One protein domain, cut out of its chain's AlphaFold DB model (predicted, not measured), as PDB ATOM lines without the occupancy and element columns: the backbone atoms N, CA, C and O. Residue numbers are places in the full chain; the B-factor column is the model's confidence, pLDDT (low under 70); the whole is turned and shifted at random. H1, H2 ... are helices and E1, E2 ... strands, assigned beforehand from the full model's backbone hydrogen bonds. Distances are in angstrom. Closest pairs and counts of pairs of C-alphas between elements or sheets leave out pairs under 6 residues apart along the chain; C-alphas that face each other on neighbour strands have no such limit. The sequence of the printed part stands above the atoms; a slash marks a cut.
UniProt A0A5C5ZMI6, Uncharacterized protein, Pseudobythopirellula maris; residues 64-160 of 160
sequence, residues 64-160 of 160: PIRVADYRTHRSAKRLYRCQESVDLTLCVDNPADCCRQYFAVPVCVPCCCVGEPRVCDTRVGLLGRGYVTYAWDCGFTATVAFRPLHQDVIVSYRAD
ATOM      1  N   PRO A  64      60.274  95.793  36.260       93.62
ATOM      2  CA  PRO A  64      60.682  94.702  35.383       93.62
ATOM      3  C   PRO A  64      62.031  94.127  35.828       93.62
ATOM      4  O   PRO A  64      62.983  94.870  36.070       93.62
ATOM      5  N   ILE A  65      62.129  92.800  35.893       94.69
ATOM      6  CA  ILE A  65      63.381  92.092  36.178       94.69
ATOM      7  C   ILE A  65      63.726  91.129  35.046       94.69
ATOM      8  O   ILE A  65      62.856  90.603  34.352       94.69
ATOM      9  N   ARG A  66      65.023  90.887  34.845       95.75
ATOM     10  CA  ARG A  66      65.487  89.900  33.870       95.75
ATOM     11  C   ARG A  66      65.391  88.497  34.458       95.75
ATOM     12  O   ARG A  66      65.868  88.246  35.564       95.75
ATOM     13  N   VAL A  67      64.835  87.569  33.683       97.06
ATOM     14  CA  VAL A  67      64.923  86.137  33.984       97.06
ATOM     15  C   VAL A  67      66.169  85.590  33.309       97.06
ATOM     16  O   VAL A  67      66.285  85.608  32.087       97.06
ATOM     17  N   ALA A  68      67.114  85.126  34.113       96.88
ATOM     18  CA  ALA A  68      68.367  84.589  33.613       96.88
ATOM     19  C   ALA A  68      68.244  83.154  33.105       96.88
ATOM     20  O   ALA A  68      68.984  82.755  32.212       96.88
ATOM     21  N   ASP A  69      67.364  82.364  33.725       97.44
ATOM     22  CA  ASP A  69      67.205  80.947  33.413       97.44
ATOM     23  C   ASP A  69      65.830  80.425  33.859       97.44
ATOM     24  O   ASP A  69      65.323  80.795  34.925       97.44
ATOM     25  N   TYR A  70      65.273  79.511  33.062       97.25
ATOM     26  CA  TYR A  70      64.060  78.756  33.370       97.25
ATOM     27  C   TYR A  70      64.410  77.281  33.560       97.25
ATOM     28  O   TYR A  70      64.773  76.561  32.628       97.25
ATOM     29  N   ARG A  71      64.249  76.790  34.787       97.25
ATOM     30  CA  ARG A  71      64.588  75.422  35.179       97.25
ATOM     31  C   ARG A  71      63.348  74.560  35.284       97.25
ATOM     32  O   ARG A  71      62.732  74.457  36.342       97.25
ATOM     33  N   THR A  72      63.014  73.864  34.208       96.25
ATOM     34  CA  THR A  72      61.852  72.968  34.193       96.25
ATOM     35  C   THR A  72      62.226  71.557  34.641       96.25
ATOM     36  O   THR A  72      62.924  70.828  33.927       96.25
ATOM     37  N   HIS A  73      61.749  71.136  35.815       95.56
ATOM     38  CA  HIS A  73      61.982  69.785  36.322       95.56
ATOM     39  C   HIS A  73      61.219  68.726  35.509       95.56
ATOM     40  O   HIS A  73      60.252  69.026  34.807       95.56
ATOM     41  N   ARG A  74      61.632  67.454  35.605       94.25
ATOM     42  CA  ARG A  74      61.020  66.355  34.835       94.25
ATOM     43  C   ARG A  74      59.517  66.211  35.096       94.25
ATOM     44  O   ARG A  74      58.802  65.850  34.168       94.25
ATOM     45  N   SER A  75      59.053  66.480  36.317       93.25
ATOM     46  CA  SER A  75      57.627  66.431  36.653       93.25
ATOM     47  C   SER A  75      56.835  67.530  35.940       93.25
ATOM     48  O   SER A  75      55.909  67.212  35.202       93.25
ATOM     49  N   ALA A  76      57.286  68.784  36.015       93.38
ATOM     50  CA  ALA A  76      56.702  69.896  35.259       93.38
ATOM     51  C   ALA A  76      56.708  69.644  33.740       93.38
ATOM     52  O   ALA A  76      55.694  69.833  33.075       93.38
ATOM     53  N   LYS A  77      57.811  69.119  33.181       92.50
ATOM     54  CA  LYS A  77      57.902  68.767  31.747       92.50
ATOM     55  C   LYS A  77      56.822  67.787  31.287       92.50
ATOM     56  O   LYS A  77      56.508  67.775  30.103       92.50
ATOM     57  N   ARG A  78      56.292  66.934  32.169       90.62
ATOM     58  CA  ARG A  78      55.206  66.010  31.807       90.62
ATOM     59  C   ARG A  78      53.890  66.750  31.586       90.62
ATOM     60  O   ARG A  78      53.206  66.417  30.630       90.62
ATOM     61  N   LEU A  79      53.583  67.763  32.397       88.00
ATOM     62  CA  LEU A  79      52.369  68.570  32.234       88.00
ATOM     63  C   LEU A  79      52.387  69.369  30.925       88.00
ATOM     64  O   LEU A  79      51.414  69.325  30.181       88.00
ATOM     65  N   TYR A  80      53.523  69.979  30.573       88.50
ATOM     66  CA  TYR A  80      53.666  70.708  29.303       88.50
ATOM     67  C   TYR A  80      53.575  69.831  28.044       88.50
ATOM     68  O   TYR A  80      53.425  70.352  26.949       88.50
ATOM     69  N   ARG A  81      53.708  68.500  28.140       85.62
ATOM     70  CA  ARG A  81      53.607  67.627  26.951       85.62
ATOM     71  C   ARG A  81      52.179  67.448  26.462       85.62
ATOM     72  O   ARG A  81      51.986  67.111  25.300       85.62
ATOM     73  N   CYS A  82      51.208  67.583  27.356       72.00
ATOM     74  CA  CYS A  82      49.808  67.276  27.075       72.00
ATOM     75  C   CYS A  82      48.954  68.536  26.923       72.00
ATOM     76  O   CYS A  82      47.750  68.419  26.716       72.00
ATOM     77  N   GLN A  83      49.556  69.716  27.076       81.44
ATOM     78  CA  GLN A  83      48.852  70.986  27.165       81.44
ATOM     79  C   GLN A  83      49.686  72.116  26.575       81.44
ATOM     80  O   GLN A  83      50.915  72.071  26.589       81.44
ATOM     81  N   GLU A  84      48.995  73.142  26.097       89.81
ATOM     82  CA  GLU A  84      49.608  74.413  25.734       89.81
ATOM     83  C   GLU A  84      50.042  75.180  26.992       89.81
ATOM     84  O   GLU A  84      49.569  74.914  28.103       89.81
ATOM     85  N   SER A  85      50.972  76.116  26.831       91.56
ATOM     86  CA  SER A  85      51.455  76.978  27.903       91.56
ATOM     87  C   SER A  85      50.945  78.406  27.743       91.56
ATOM     88  O   SER A  85      50.789  78.890  26.626       91.56
ATOM     89  N   VAL A  86      50.731  79.085  28.863       93.06
ATOM     90  CA  VAL A  86      50.289  80.478  28.934       93.06
ATOM     91  C   VAL A  86      51.357  81.296  29.647       93.06
ATOM     92  O   VAL A  86      51.845  80.903  30.710       93.06
ATOM     93  N   ASP A  87      51.695  82.441  29.063       93.44
ATOM     94  CA  ASP A  87      52.589  83.417  29.675       93.44
ATOM     95  C   ASP A  87      51.807  84.315  30.632       93.44
ATOM     96  O   ASP A  87      50.765  84.877  30.289       93.44
ATOM     97  N   LEU A  88      52.324  84.464  31.844       92.88
ATOM     98  CA  LEU A  88      51.784  85.345  32.870       92.88
ATOM     99  C   LEU A  88      52.915  86.099  33.563       92.88
ATOM    100  O   LEU A  88      54.079  85.710  33.504       92.88
ATOM    101  N   THR A  89      52.581  87.203  34.221       94.44
ATOM    102  CA  THR A  89      53.558  88.014  34.956       94.44
ATOM    103  C   THR A  89      53.199  88.009  36.428       94.44
ATOM    104  O   THR A  89      52.098  88.415  36.791       94.44
ATOM    105  N   LEU A  90      54.125  87.554  37.269       94.50
ATOM    106  CA  LEU A  90      53.973  87.574  38.719       94.50
ATOM    107  C   LEU A  90      54.655  88.802  39.304       94.50
ATOM    108  O   LEU A  90      55.803  89.092  38.976       94.50
ATOM    109  N   CYS A  91      53.970  89.480  40.218       94.75
ATOM    110  CA  CYS A  91      54.565  90.498  41.071       94.75
ATOM    111  C   CYS A  91      55.123  89.838  42.334       94.75
ATOM    112  O   CYS A  91      54.370  89.378  43.192       94.75
ATOM    113  N   VAL A  92      56.448  89.763  42.428       94.88
ATOM    114  CA  VAL A  92      57.155  89.001  43.463       94.88
ATOM    115  C   VAL A  92      57.952  89.948  44.354       94.88
ATOM    116  O   VAL A  92      58.774  90.710  43.851       94.88
ATOM    117  N   ASP A  93      57.735  89.883  45.667       94.06
ATOM    118  CA  ASP A  93      58.588  90.553  46.657       94.06
ATOM    119  C   ASP A  93      59.888  89.759  46.844       94.06
ATOM    120  O   ASP A  93      59.852  88.527  46.940       94.06
ATOM    121  N   ASN A  94      61.039  90.435  46.892       93.38
ATOM    122  CA  ASN A  94      62.298  89.770  47.216       93.38
ATOM    123  C   ASN A  94      62.483  89.725  48.742       93.38
ATOM    124  O   ASN A  94      62.868  90.735  49.330       93.38
ATOM    125  N   PRO A  95      62.334  88.559  49.399       92.56
ATOM    126  CA  PRO A  95      62.441  88.479  50.855       92.56
ATOM    127  C   PRO A  95      63.854  88.756  51.382       92.56
ATOM    128  O   PRO A  95      64.034  88.935  52.585       92.56
ATOM    129  N   ALA A  96      64.869  88.739  50.511       91.12
ATOM    130  CA  ALA A  96      66.230  89.094  50.887       91.12
ATOM    131  C   ALA A  96      66.486  90.609  50.875       91.12
ATOM    132  O   ALA A  96      67.466  91.048  51.479       91.12
ATOM    133  N   ASP A  97      65.622  91.400  50.233       88.06
ATOM    134  CA  ASP A  97      65.760  92.852  50.185       88.06
ATOM    135  C   ASP A  97      64.949  93.491  51.313       88.06
ATOM    136  O   ASP A  97      63.736  93.323  51.431       88.06
ATOM    137  N   CYS A  98      65.605  94.298  52.147       82.56
ATOM    138  CA  CYS A  98      64.937  95.007  53.240       82.56
ATOM    139  C   CYS A  98      64.015  96.150  52.767       82.56
ATOM    140  O   CYS A  98      63.255  96.692  53.567       82.56
ATOM    141  N   CYS A  99      64.059  96.504  51.480       82.81
ATOM    142  CA  CYS A  99      63.352  97.648  50.906       82.81
ATOM    143  C   CYS A  99      61.944  97.325  50.366       82.81
ATOM    144  O   CYS A  99      61.303  98.240  49.858       82.81
ATOM    145  N   ARG A 100      61.463  96.070  50.467       82.69
ATOM    146  CA  ARG A 100      60.164  95.607  49.917       82.69
ATOM    147  C   ARG A 100      59.936  96.062  48.476       82.69
ATOM    148  O   ARG A 100      58.990  96.787  48.163       82.69
ATOM    149  N   GLN A 101      60.861  95.671  47.611       89.44
ATOM    150  CA  GLN A 101      60.763  95.949  46.190       89.44
ATOM    151  C   GLN A 101      60.046  94.795  45.488       89.44
ATOM    152  O   GLN A 101      60.457  93.639  45.595       89.44
ATOM    153  N   TYR A 102      58.998  95.127  44.732       93.12
ATOM    154  CA  TYR A 102      58.263  94.169  43.915       93.12
ATOM    155  C   TYR A 102      58.851  94.098  42.511       93.12
ATOM    156  O   TYR A 102      59.088  95.119  41.861       93.12
ATOM    157  N   PHE A 103      59.034  92.879  42.021       95.00
ATOM    158  CA  PHE A 103      59.560  92.608  40.693       95.00
ATOM    159  C   PHE A 103      58.526  91.891  39.830       95.00
ATOM    160  O   PHE A 103      57.927  90.906  40.256       95.00
ATOM    161  N   ALA A 104      58.338  92.374  38.605       95.81
ATOM    162  CA  ALA A 104      57.516  91.751  37.579       95.81
ATOM    163  C   ALA A 104      58.313  90.625  36.906       95.81
ATOM    164  O   ALA A 104      59.190  90.873  36.074       95.81
ATOM    165  N   VAL A 105      58.024  89.387  37.297       96.69
ATOM    166  CA  VAL A 105      58.684  88.174  36.815       96.69
ATOM    167  C   VAL A 105      57.780  87.488  35.789       96.69
ATOM    168  O   VAL A 105      56.722  86.980  36.171       96.69
ATOM    169  N   PRO A 106      58.164  87.428  34.502       96.06
ATOM    170  CA  PRO A 106      57.440  86.624  33.529       96.06
ATOM    171  C   PRO A 106      57.625  85.136  33.847       96.06
ATOM    172  O   PRO A 106      58.738  84.666  34.098       96.06
ATOM    173  N   VAL A 107      56.529  84.388  33.845       95.00
ATOM    174  CA  VAL A 107      56.516  82.934  34.013       95.00
ATOM    175  C   VAL A 107      55.589  82.309  32.978       95.00
ATOM    176  O   VAL A 107      54.640  82.928  32.509       95.00
ATOM    177  N   CYS A 108      55.872  81.066  32.618       93.81
ATOM    178  CA  CYS A 108      55.137  80.326  31.603       93.81
ATOM    179  C   CYS A 108      54.575  79.074  32.267       93.81
ATOM    180  O   CYS A 108      55.352  78.254  32.754       93.81
ATOM    181  N   VAL A 109      53.255  78.920  32.344       93.94
ATOM    182  CA  VAL A 109      52.603  77.808  33.067       93.94
ATOM    183  C   VAL A 109      51.693  77.004  32.138       93.94
ATOM    184  O   VAL A 109      51.290  77.517  31.099       93.94
ATOM    185  N   PRO A 110      51.363  75.741  32.457       93.62
ATOM    186  CA  PRO A 110      50.394  74.971  31.675       93.62
ATOM    187  C   PRO A 110      49.010  75.633  31.656       93.62
ATOM    188  O   PRO A 110      48.588  76.215  32.655       93.62
ATOM    189  N   CYS A 111      48.266  75.492  30.559       91.69
ATOM    190  CA  CYS A 111      46.953  76.121  30.406       91.69
ATOM    191  C   CYS A 111      45.899  75.636  31.418       91.69
ATOM    192  O   CYS A 111      44.952  76.368  31.685       91.69
ATOM    193  N   CYS A 112      46.056  74.455  32.033       89.06
ATOM    194  CA  CYS A 112      45.176  74.009  33.119       89.06
ATOM    195  C   CYS A 112      45.341  74.796  34.426       89.06
ATOM    196  O   CYS A 112      44.507  74.672  35.321       89.06
ATOM    197  N   CYS A 113      46.402  75.588  34.560       87.69
ATOM    198  CA  CYS A 113      46.704  76.363  35.754       87.69
ATOM    199  C   CYS A 113      46.118  77.778  35.625       87.69
ATOM    200  O   CYS A 113      46.845  78.769  35.603       87.69
ATOM    201  N   VAL A 114      44.790  77.856  35.491       78.25
ATOM    202  CA  VAL A 114      44.056  79.119  35.331       78.25
ATOM    203  C   VAL A 114      43.809  79.744  36.701       78.25
ATOM    204  O   VAL A 114      43.193  79.117  37.559       78.25
ATOM    205  N   GLY A 115      44.258  80.983  36.895       82.56
ATOM    206  CA  GLY A 115      43.973  81.769  38.097       82.56
ATOM    207  C   GLY A 115      45.214  82.283  38.819       82.56
ATOM    208  O   GLY A 115      46.352  82.048  38.403       82.56
ATOM    209  N   GLU A 116      44.962  83.011  39.906       88.06
ATOM    210  CA  GLU A 116      46.003  83.588  40.752       88.06
ATOM    211  C   GLU A 116      46.676  82.479  41.578       88.06
ATOM    212  O   GLU A 116      45.984  81.741  42.288       88.06
ATOM    213  N   PRO A 117      48.006  82.321  41.506       94.31
ATOM    214  CA  PRO A 117      48.692  81.351  42.341       94.31
ATOM    215  C   PRO A 117      48.663  81.749  43.815       94.31
ATOM    216  O   PRO A 117      48.686  82.923  44.178       94.31
ATOM    217  N   ARG A 118      48.753  80.751  44.692       95.25
ATOM    218  CA  ARG A 118      49.016  80.978  46.118       95.25
ATOM    219  C   ARG A 118      50.516  80.985  46.401       95.25
ATOM    220  O   ARG A 118      51.252  80.116  45.925       95.25
ATOM    221  N   VAL A 119      50.966  81.916  47.236       96.00
ATOM    222  CA  VAL A 119      52.326  81.894  47.795       96.00
ATOM    223  C   VAL A 119      52.390  80.802  48.864       96.00
ATOM    224  O   VAL A 119      51.644  80.844  49.837       96.00
ATOM    225  N   CYS A 120      53.246  79.802  48.666       94.56
ATOM    226  CA  CYS A 120      53.374  78.642  49.556       94.56
ATOM    227  C   CYS A 120      54.597  78.708  50.470       94.56
ATOM    228  O   CYS A 120      54.538  78.221  51.595       94.56
ATOM    229  N   ASP A 121      55.705  79.266  49.985       94.62
ATOM    230  CA  ASP A 121      56.938  79.409  50.761       94.62
ATOM    231  C   ASP A 121      57.628  80.716  50.382       94.62
ATOM    232  O   ASP A 121      57.722  81.068  49.204       94.62
ATOM    233  N   THR A 122      58.129  81.422  51.386       95.69
ATOM    234  CA  THR A 122      58.934  82.629  51.220       95.69
ATOM    235  C   THR A 122      60.076  82.556  52.212       95.69
ATOM    236  O   THR A 122      59.854  82.456  53.417       95.69
ATOM    237  N   ARG A 123      61.314  82.585  51.718       94.88
ATOM    238  CA  ARG A 123      62.490  82.422  52.577       94.88
ATOM    239  C   ARG A 123      63.728  83.093  52.017       94.88
ATOM    240  O   ARG A 123      63.872  83.270  50.809       94.88
ATOM    241  N   VAL A 124      64.673  83.367  52.907       95.44
ATOM    242  CA  VAL A 124      66.036  83.771  52.557       95.44
ATOM    243  C   VAL A 124      66.946  82.558  52.716       95.44
ATOM    244  O   VAL A 124      67.016  81.953  53.782       95.44
ATOM    245  N   GLY A 125      67.605  82.152  51.635       90.00
ATOM    246  CA  GLY A 125      68.554  81.045  51.624       90.00
ATOM    247  C   GLY A 125      70.003  81.489  51.813       90.00
ATOM    248  O   GLY A 125      70.310  82.642  52.120       90.00
ATOM    249  N   LEU A 126      70.919  80.544  51.596       83.88
ATOM    250  CA  LEU A 126      72.357  80.773  51.728       83.88
ATOM    251  C   LEU A 126      72.829  81.884  50.774       83.88
ATOM    252  O   LEU A 126      72.376  81.962  49.630       83.88
ATOM    253  N   LEU A 127      73.772  82.712  51.239       86.50
ATOM    254  CA  LEU A 127      74.299  83.884  50.521       86.50
ATOM    255  C   LEU A 127      73.265  85.000  50.283       86.50
ATOM    256  O   LEU A 127      73.394  85.751  49.319       86.50
ATOM    257  N   GLY A 128      72.232  85.096  51.128       87.38
ATOM    258  CA  GLY A 128      71.235  86.169  51.037       87.38
ATOM    259  C   GLY A 128      70.368  86.081  49.782       87.38
ATOM    260  O   GLY A 128      69.936  87.096  49.253       87.38
ATOM    261  N   ARG A 129      70.143  84.876  49.250       92.69
ATOM    262  CA  ARG A 129      69.256  84.681  48.095       92.69
ATOM    263  C   ARG A 129      67.811  84.594  48.555       92.69
ATOM    264  O   ARG A 129      67.500  83.749  49.390       92.69
ATOM    265  N   GLY A 130      66.933  85.414  47.994       94.88
ATOM    266  CA  GLY A 130      65.498  85.307  48.232       94.88
ATOM    267  C   GLY A 130      64.875  84.178  47.416       94.88
ATOM    268  O   GLY A 130      65.254  83.955  46.266       94.88
ATOM    269  N   TYR A 131      63.919  83.468  48.007       96.81
ATOM    270  CA  TYR A 131      63.134  82.426  47.353       96.81
ATOM    271  C   TYR A 131      61.653  82.647  47.629       96.81
ATOM    272  O   TYR A 131      61.265  82.824  48.783       96.81
ATOM    273  N   VAL A 132      60.844  82.573  46.576       97.31
ATOM    274  CA  VAL A 132      59.381  82.604  46.667       97.31
ATOM    275  C   VAL A 132      58.816  81.466  45.831       97.31
ATOM    276  O   VAL A 132      59.130  81.353  44.646       97.31
ATOM    277  N   THR A 133      58.002  80.609  46.437       97.25
ATOM    278  CA  THR A 133      57.351  79.485  45.763       97.25
ATOM    279  C   THR A 133      55.861  79.750  45.625       97.25
ATOM    280  O   THR A 133      55.151  79.916  46.614       97.25
ATOM    281  N   TYR A 134      55.398  79.724  44.384       96.88
ATOM    282  CA  TYR A 134      54.006  79.818  43.978       96.88
ATOM    283  C   TYR A 134      53.473  78.428  43.645       96.88
ATOM    284  O   TYR A 134      54.173  77.634  43.010       96.88
ATOM    285  N   ALA A 135      52.238  78.144  44.050       95.69
ATOM    286  CA  ALA A 135      51.520  76.941  43.654       95.69
ATOM    287  C   ALA A 135      50.184  77.296  43.014       95.69
ATOM    288  O   ALA A 135      49.476  78.192  43.478       95.69
ATOM    289  N   TRP A 136      49.834  76.535  41.988       94.56
ATOM    290  CA  TRP A 136      48.529  76.565  41.348       94.56
ATOM    291  C   TRP A 136      47.711  75.345  41.769       94.56
ATOM    292  O   TRP A 136      48.254  74.316  42.183       94.56
ATOM    293  N   ASP A 137      46.394  75.434  41.622       91.50
ATOM    294  CA  ASP A 137      45.473  74.358  42.008       91.50
ATOM    295  C   ASP A 137      45.633  73.087  41.167       91.50
ATOM    296  O   ASP A 137      45.351  71.988  41.634       91.50
ATOM    297  N   CYS A 138      46.191  73.217  39.963       89.69
ATOM    298  CA  CYS A 138      46.574  72.111  39.085       89.69
ATOM    299  C   CYS A 138      47.750  71.253  39.623       89.69
ATOM    300  O   CYS A 138      48.155  70.308  38.948       89.69
ATOM    301  N   GLY A 139      48.347  71.594  40.775       92.31
ATOM    302  CA  GLY A 139      49.528  70.914  41.336       92.31
ATOM    303  C   GLY A 139      50.864  71.373  40.737       92.31
ATOM    304  O   GLY A 139      51.921  70.829  41.052       92.31
ATOM    305  N   PHE A 140      50.841  72.386  39.869       95.06
ATOM    306  CA  PHE A 140      52.041  73.009  39.324       95.06
ATOM    307  C   PHE A 140      52.634  73.992  40.331       95.06
ATOM    308  O   PHE A 140      51.904  74.725  41.002       95.06
ATOM    309  N   THR A 141      53.959  74.042  40.420       96.50
ATOM    310  CA  THR A 141      54.672  74.955  41.313       96.50
ATOM    311  C   THR A 141      55.811  75.666  40.591       96.50
ATOM    312  O   THR A 141      56.552  75.071  39.806       96.50
ATOM    313  N   ALA A 142      55.978  76.957  40.874       96.94
ATOM    314  CA  ALA A 142      57.059  77.786  40.351       96.94
ATOM    315  C   ALA A 142      57.806  78.435  41.513       96.94
ATOM    316  O   ALA A 142      57.215  79.099  42.356       96.94
ATOM    317  N   THR A 143      59.117  78.242  41.570       97.81
ATOM    318  CA  THR A 143      59.984  78.875  42.565       97.81
ATOM    319  C   THR A 143      60.836  79.936  41.896       97.81
ATOM    320  O   THR A 143      61.654  79.615  41.035       97.81
ATOM    321  N   VAL A 144      60.664  81.180  42.315       97.69
ATOM    322  CA  VAL A 144      61.474  82.323  41.904       97.69
ATOM    323  C   VAL A 144      62.635  82.456  42.880       97.69
ATOM    324  O   VAL A 144      62.427  82.563  44.087       97.69
ATOM    325  N   ALA A 145      63.860  82.411  42.364       96.69
ATOM    326  CA  ALA A 145      65.083  82.573  43.137       96.69
ATOM    327  C   ALA A 145      65.819  83.843  42.703       96.69
ATOM    328  O   ALA A 145      66.274  83.935  41.561       96.69
ATOM    329  N   PHE A 146      65.972  84.788  43.628       95.75
ATOM    330  CA  PHE A 146      66.657  86.056  43.404       95.75
ATOM    331  C   PHE A 146      68.174  85.895  43.506       95.75
ATOM    332  O   PHE A 146      68.696  85.263  44.434       95.75
ATOM    333  N   ARG A 147      68.904  86.474  42.546       93.75
ATOM    334  CA  ARG A 147      70.372  86.481  42.519       93.75
ATOM    335  C   ARG A 147      70.882  87.908  42.751       93.75
ATOM    336  O   ARG A 147      71.070  88.648  41.786       93.75
ATOM    337  N   PRO A 148      71.173  88.295  44.007       87.94
ATOM    338  CA  PRO A 148      71.482  89.688  44.345       87.94
ATOM    339  C   PRO A 148      72.722  90.232  43.621       87.94
ATOM    340  O   PRO A 148      72.747  91.390  43.227       87.94
ATOM    341  N   LEU A 149      73.725  89.384  43.358       88.69
ATOM    342  CA  LEU A 149      74.954  89.789  42.658       88.69
ATOM    343  C   LEU A 149      74.751  90.129  41.173       88.69
ATOM    344  O   LEU A 149      75.580  90.823  40.596       88.69
ATOM    345  N   HIS A 150      73.688  89.614  40.550       88.88
ATOM    346  CA  HIS A 150      73.437  89.756  39.112       88.88
ATOM    347  C   HIS A 150      72.151  90.536  38.798       88.88
ATOM    348  O   HIS A 150      71.890  90.799  37.629       88.88
ATOM    349  N   GLN A 151      71.373  90.914  39.823       90.00
ATOM    350  CA  GLN A 151      70.089  91.620  39.690       90.00
ATOM    351  C   GLN A 151      69.116  90.928  38.722       90.00
ATOM    352  O   GLN A 151      68.439  91.554  37.908       90.00
ATOM    353  N   ASP A 152      69.060  89.603  38.801       95.12
ATOM    354  CA  ASP A 152      68.193  88.777  37.976       95.12
ATOM    355  C   ASP A 152      67.630  87.595  38.773       95.12
ATOM    356  O   ASP A 152      67.963  87.369  39.944       95.12
ATOM    357  N   VAL A 153      66.726  86.854  38.134       96.88
ATOM    358  CA  VAL A 153      66.032  85.724  38.756       96.88
ATOM    359  C   VAL A 153      66.218  84.435  37.973       96.88
ATOM    360  O   VAL A 153      66.383  84.430  36.753       96.88
ATOM    361  N   ILE A 154      66.156  83.318  38.690       97.06
ATOM    362  CA  ILE A 154      65.979  81.988  38.109       97.06
ATOM    363  C   ILE A 154      64.591  81.499  38.502       97.06
ATOM    364  O   ILE A 154      64.264  81.472  39.688       97.06
ATOM    365  N   VAL A 155      63.805  81.051  37.528       97.94
ATOM    366  CA  VAL A 155      62.482  80.469  37.775       97.94
ATOM    367  C   VAL A 155      62.581  78.955  37.642       97.94
ATOM    368  O   VAL A 155      63.046  78.447  36.629       97.94
ATOM    369  N   SER A 156      62.178  78.212  38.670       97.69
ATOM    370  CA  SER A 156      62.218  76.746  38.684       97.69
ATOM    371  C   SER A 156      60.817  76.156  38.743       97.69
ATOM    372  O   SER A 156      60.084  76.433  39.684       97.69
ATOM    373  N   TYR A 157      60.474  75.294  37.791       97.00
ATOM    374  CA  TYR A 157      59.153  74.682  37.678       97.00
ATOM    375  C   TYR A 157      59.145  73.230  38.150       97.00
ATOM    376  O   TYR A 157      60.017  72.434  37.776       97.00
ATOM    377  N   ARG A 158      58.123  72.866  38.923       96.06
ATOM    378  CA  ARG A 158      57.832  71.506  39.387       96.06
ATOM    379  C   ARG A 158      56.333  71.228  39.295       96.06
ATOM    380  O   ARG A 158      55.530  72.105  39.004       96.06
ATOM    381  N   ALA A 159      56.003  69.963  39.467       92.75
ATOM    382  CA  ALA A 159      54.645  69.468  39.558       92.75
ATOM    383  C   ALA A 159      54.660  68.285  40.516       92.75
ATOM    384  O   ALA A 159      55.606  67.482  40.439       92.75
ATOM    385  N   ASP A 160      53.672  68.239  41.396       84.50
ATOM    386  CA  ASP A 160      53.489  67.192  42.400       84.50
ATOM    387  C   ASP A 160      52.427  66.173  41.962       84.50
ATOM    388  O   ASP A 160      51.503  66.558  41.207       84.50
TER     389      ASP A 160
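Overview. This is residues 64 to 160 of the 160 residues of an uncharacterized protein of Pseudobythopirellula maris (UniProt A0A5C5ZMI6). This is a two-layered sandwich: a twisted wall of five strands, E1, E7, E6, E5 and E4, with the hairpin of E2 and E3 over one face and its strands crossed at 40 degrees to those of the wall. The wall's other face is bare, and the short helix H1 sits beside the strands near the last residues of E7. The 97 printed residues hold seven named strands and one named helix, in the order E1 H1 E2 E3 E4 E5 E6 E7, and the class is mostly strand. The large sheet runs E1 E7 E6 E5 E4 and is mixed; the small one, E2 E3, is antiparallel. The whole is compact, with a radius of gyration of the C-alphas of 13.0 A, yet elongated, spanning 40 by 23 by 22 A.

Arrangement. Begin at E1, residues 66 to 72, an edge strand parallel to E7, residues 152 to 159; look for N 68 and O 153, 2.8 A apart. H1, residues 74 to 79, is on this sheet and stands at the sheet's level, with a height over the sheet of 2.1 A; the closest C-alphas of H1 and E7 are those of Ala 76 and Arg 158, 4.6 A apart. In H1, 1 of 2 O i to N i+4 pairs is within hydrogen-bond range. Next comes the hairpin of E2, residues 85 to 93, and E3, residues 102 to 110, with N 88 and O 107 at 2.9 A. Across the sandwich, two sheets face to face, the closest C-alphas of E3 and E7 are Val 107 and Val 155, 7.5 A apart. E4, residues 118 to 125, the other edge strand, opens a meander, each strand the antiparallel neighbour of the one before: E5, residues 129 to 135, E6, residues 140 to 147, then E7. Check N 123 and O 131 at 2.9 A, N 144 and O 132 at 2.8 A, and N 156 and O 143 at 2.8 A. E1 and E4 are apart.

Along the chain. Find C-alpha 66 at (65.487, 89.900, 33.870), where E1 begins its 17.3 A. H1 covers 9.3 A. E2 starts at C-alpha 85, (51.455, 76.978, 27.903), and spans 24.2 A; E3 spans 24.1 A. E4 measures 20.3 A, E5 19.9 A and E6 23.0 A. E7 measures 23.6 A and ends at C-alpha 159, (54.645, 69.468, 39.558).

Size, cuts and confidence. The C-alphas farthest apart are those of Cys 82 and Cys 98, 41.0 A. The printed part has no cut and no long link. Its mean pLDDT in this model is 92.5, and no printed residue is under 70.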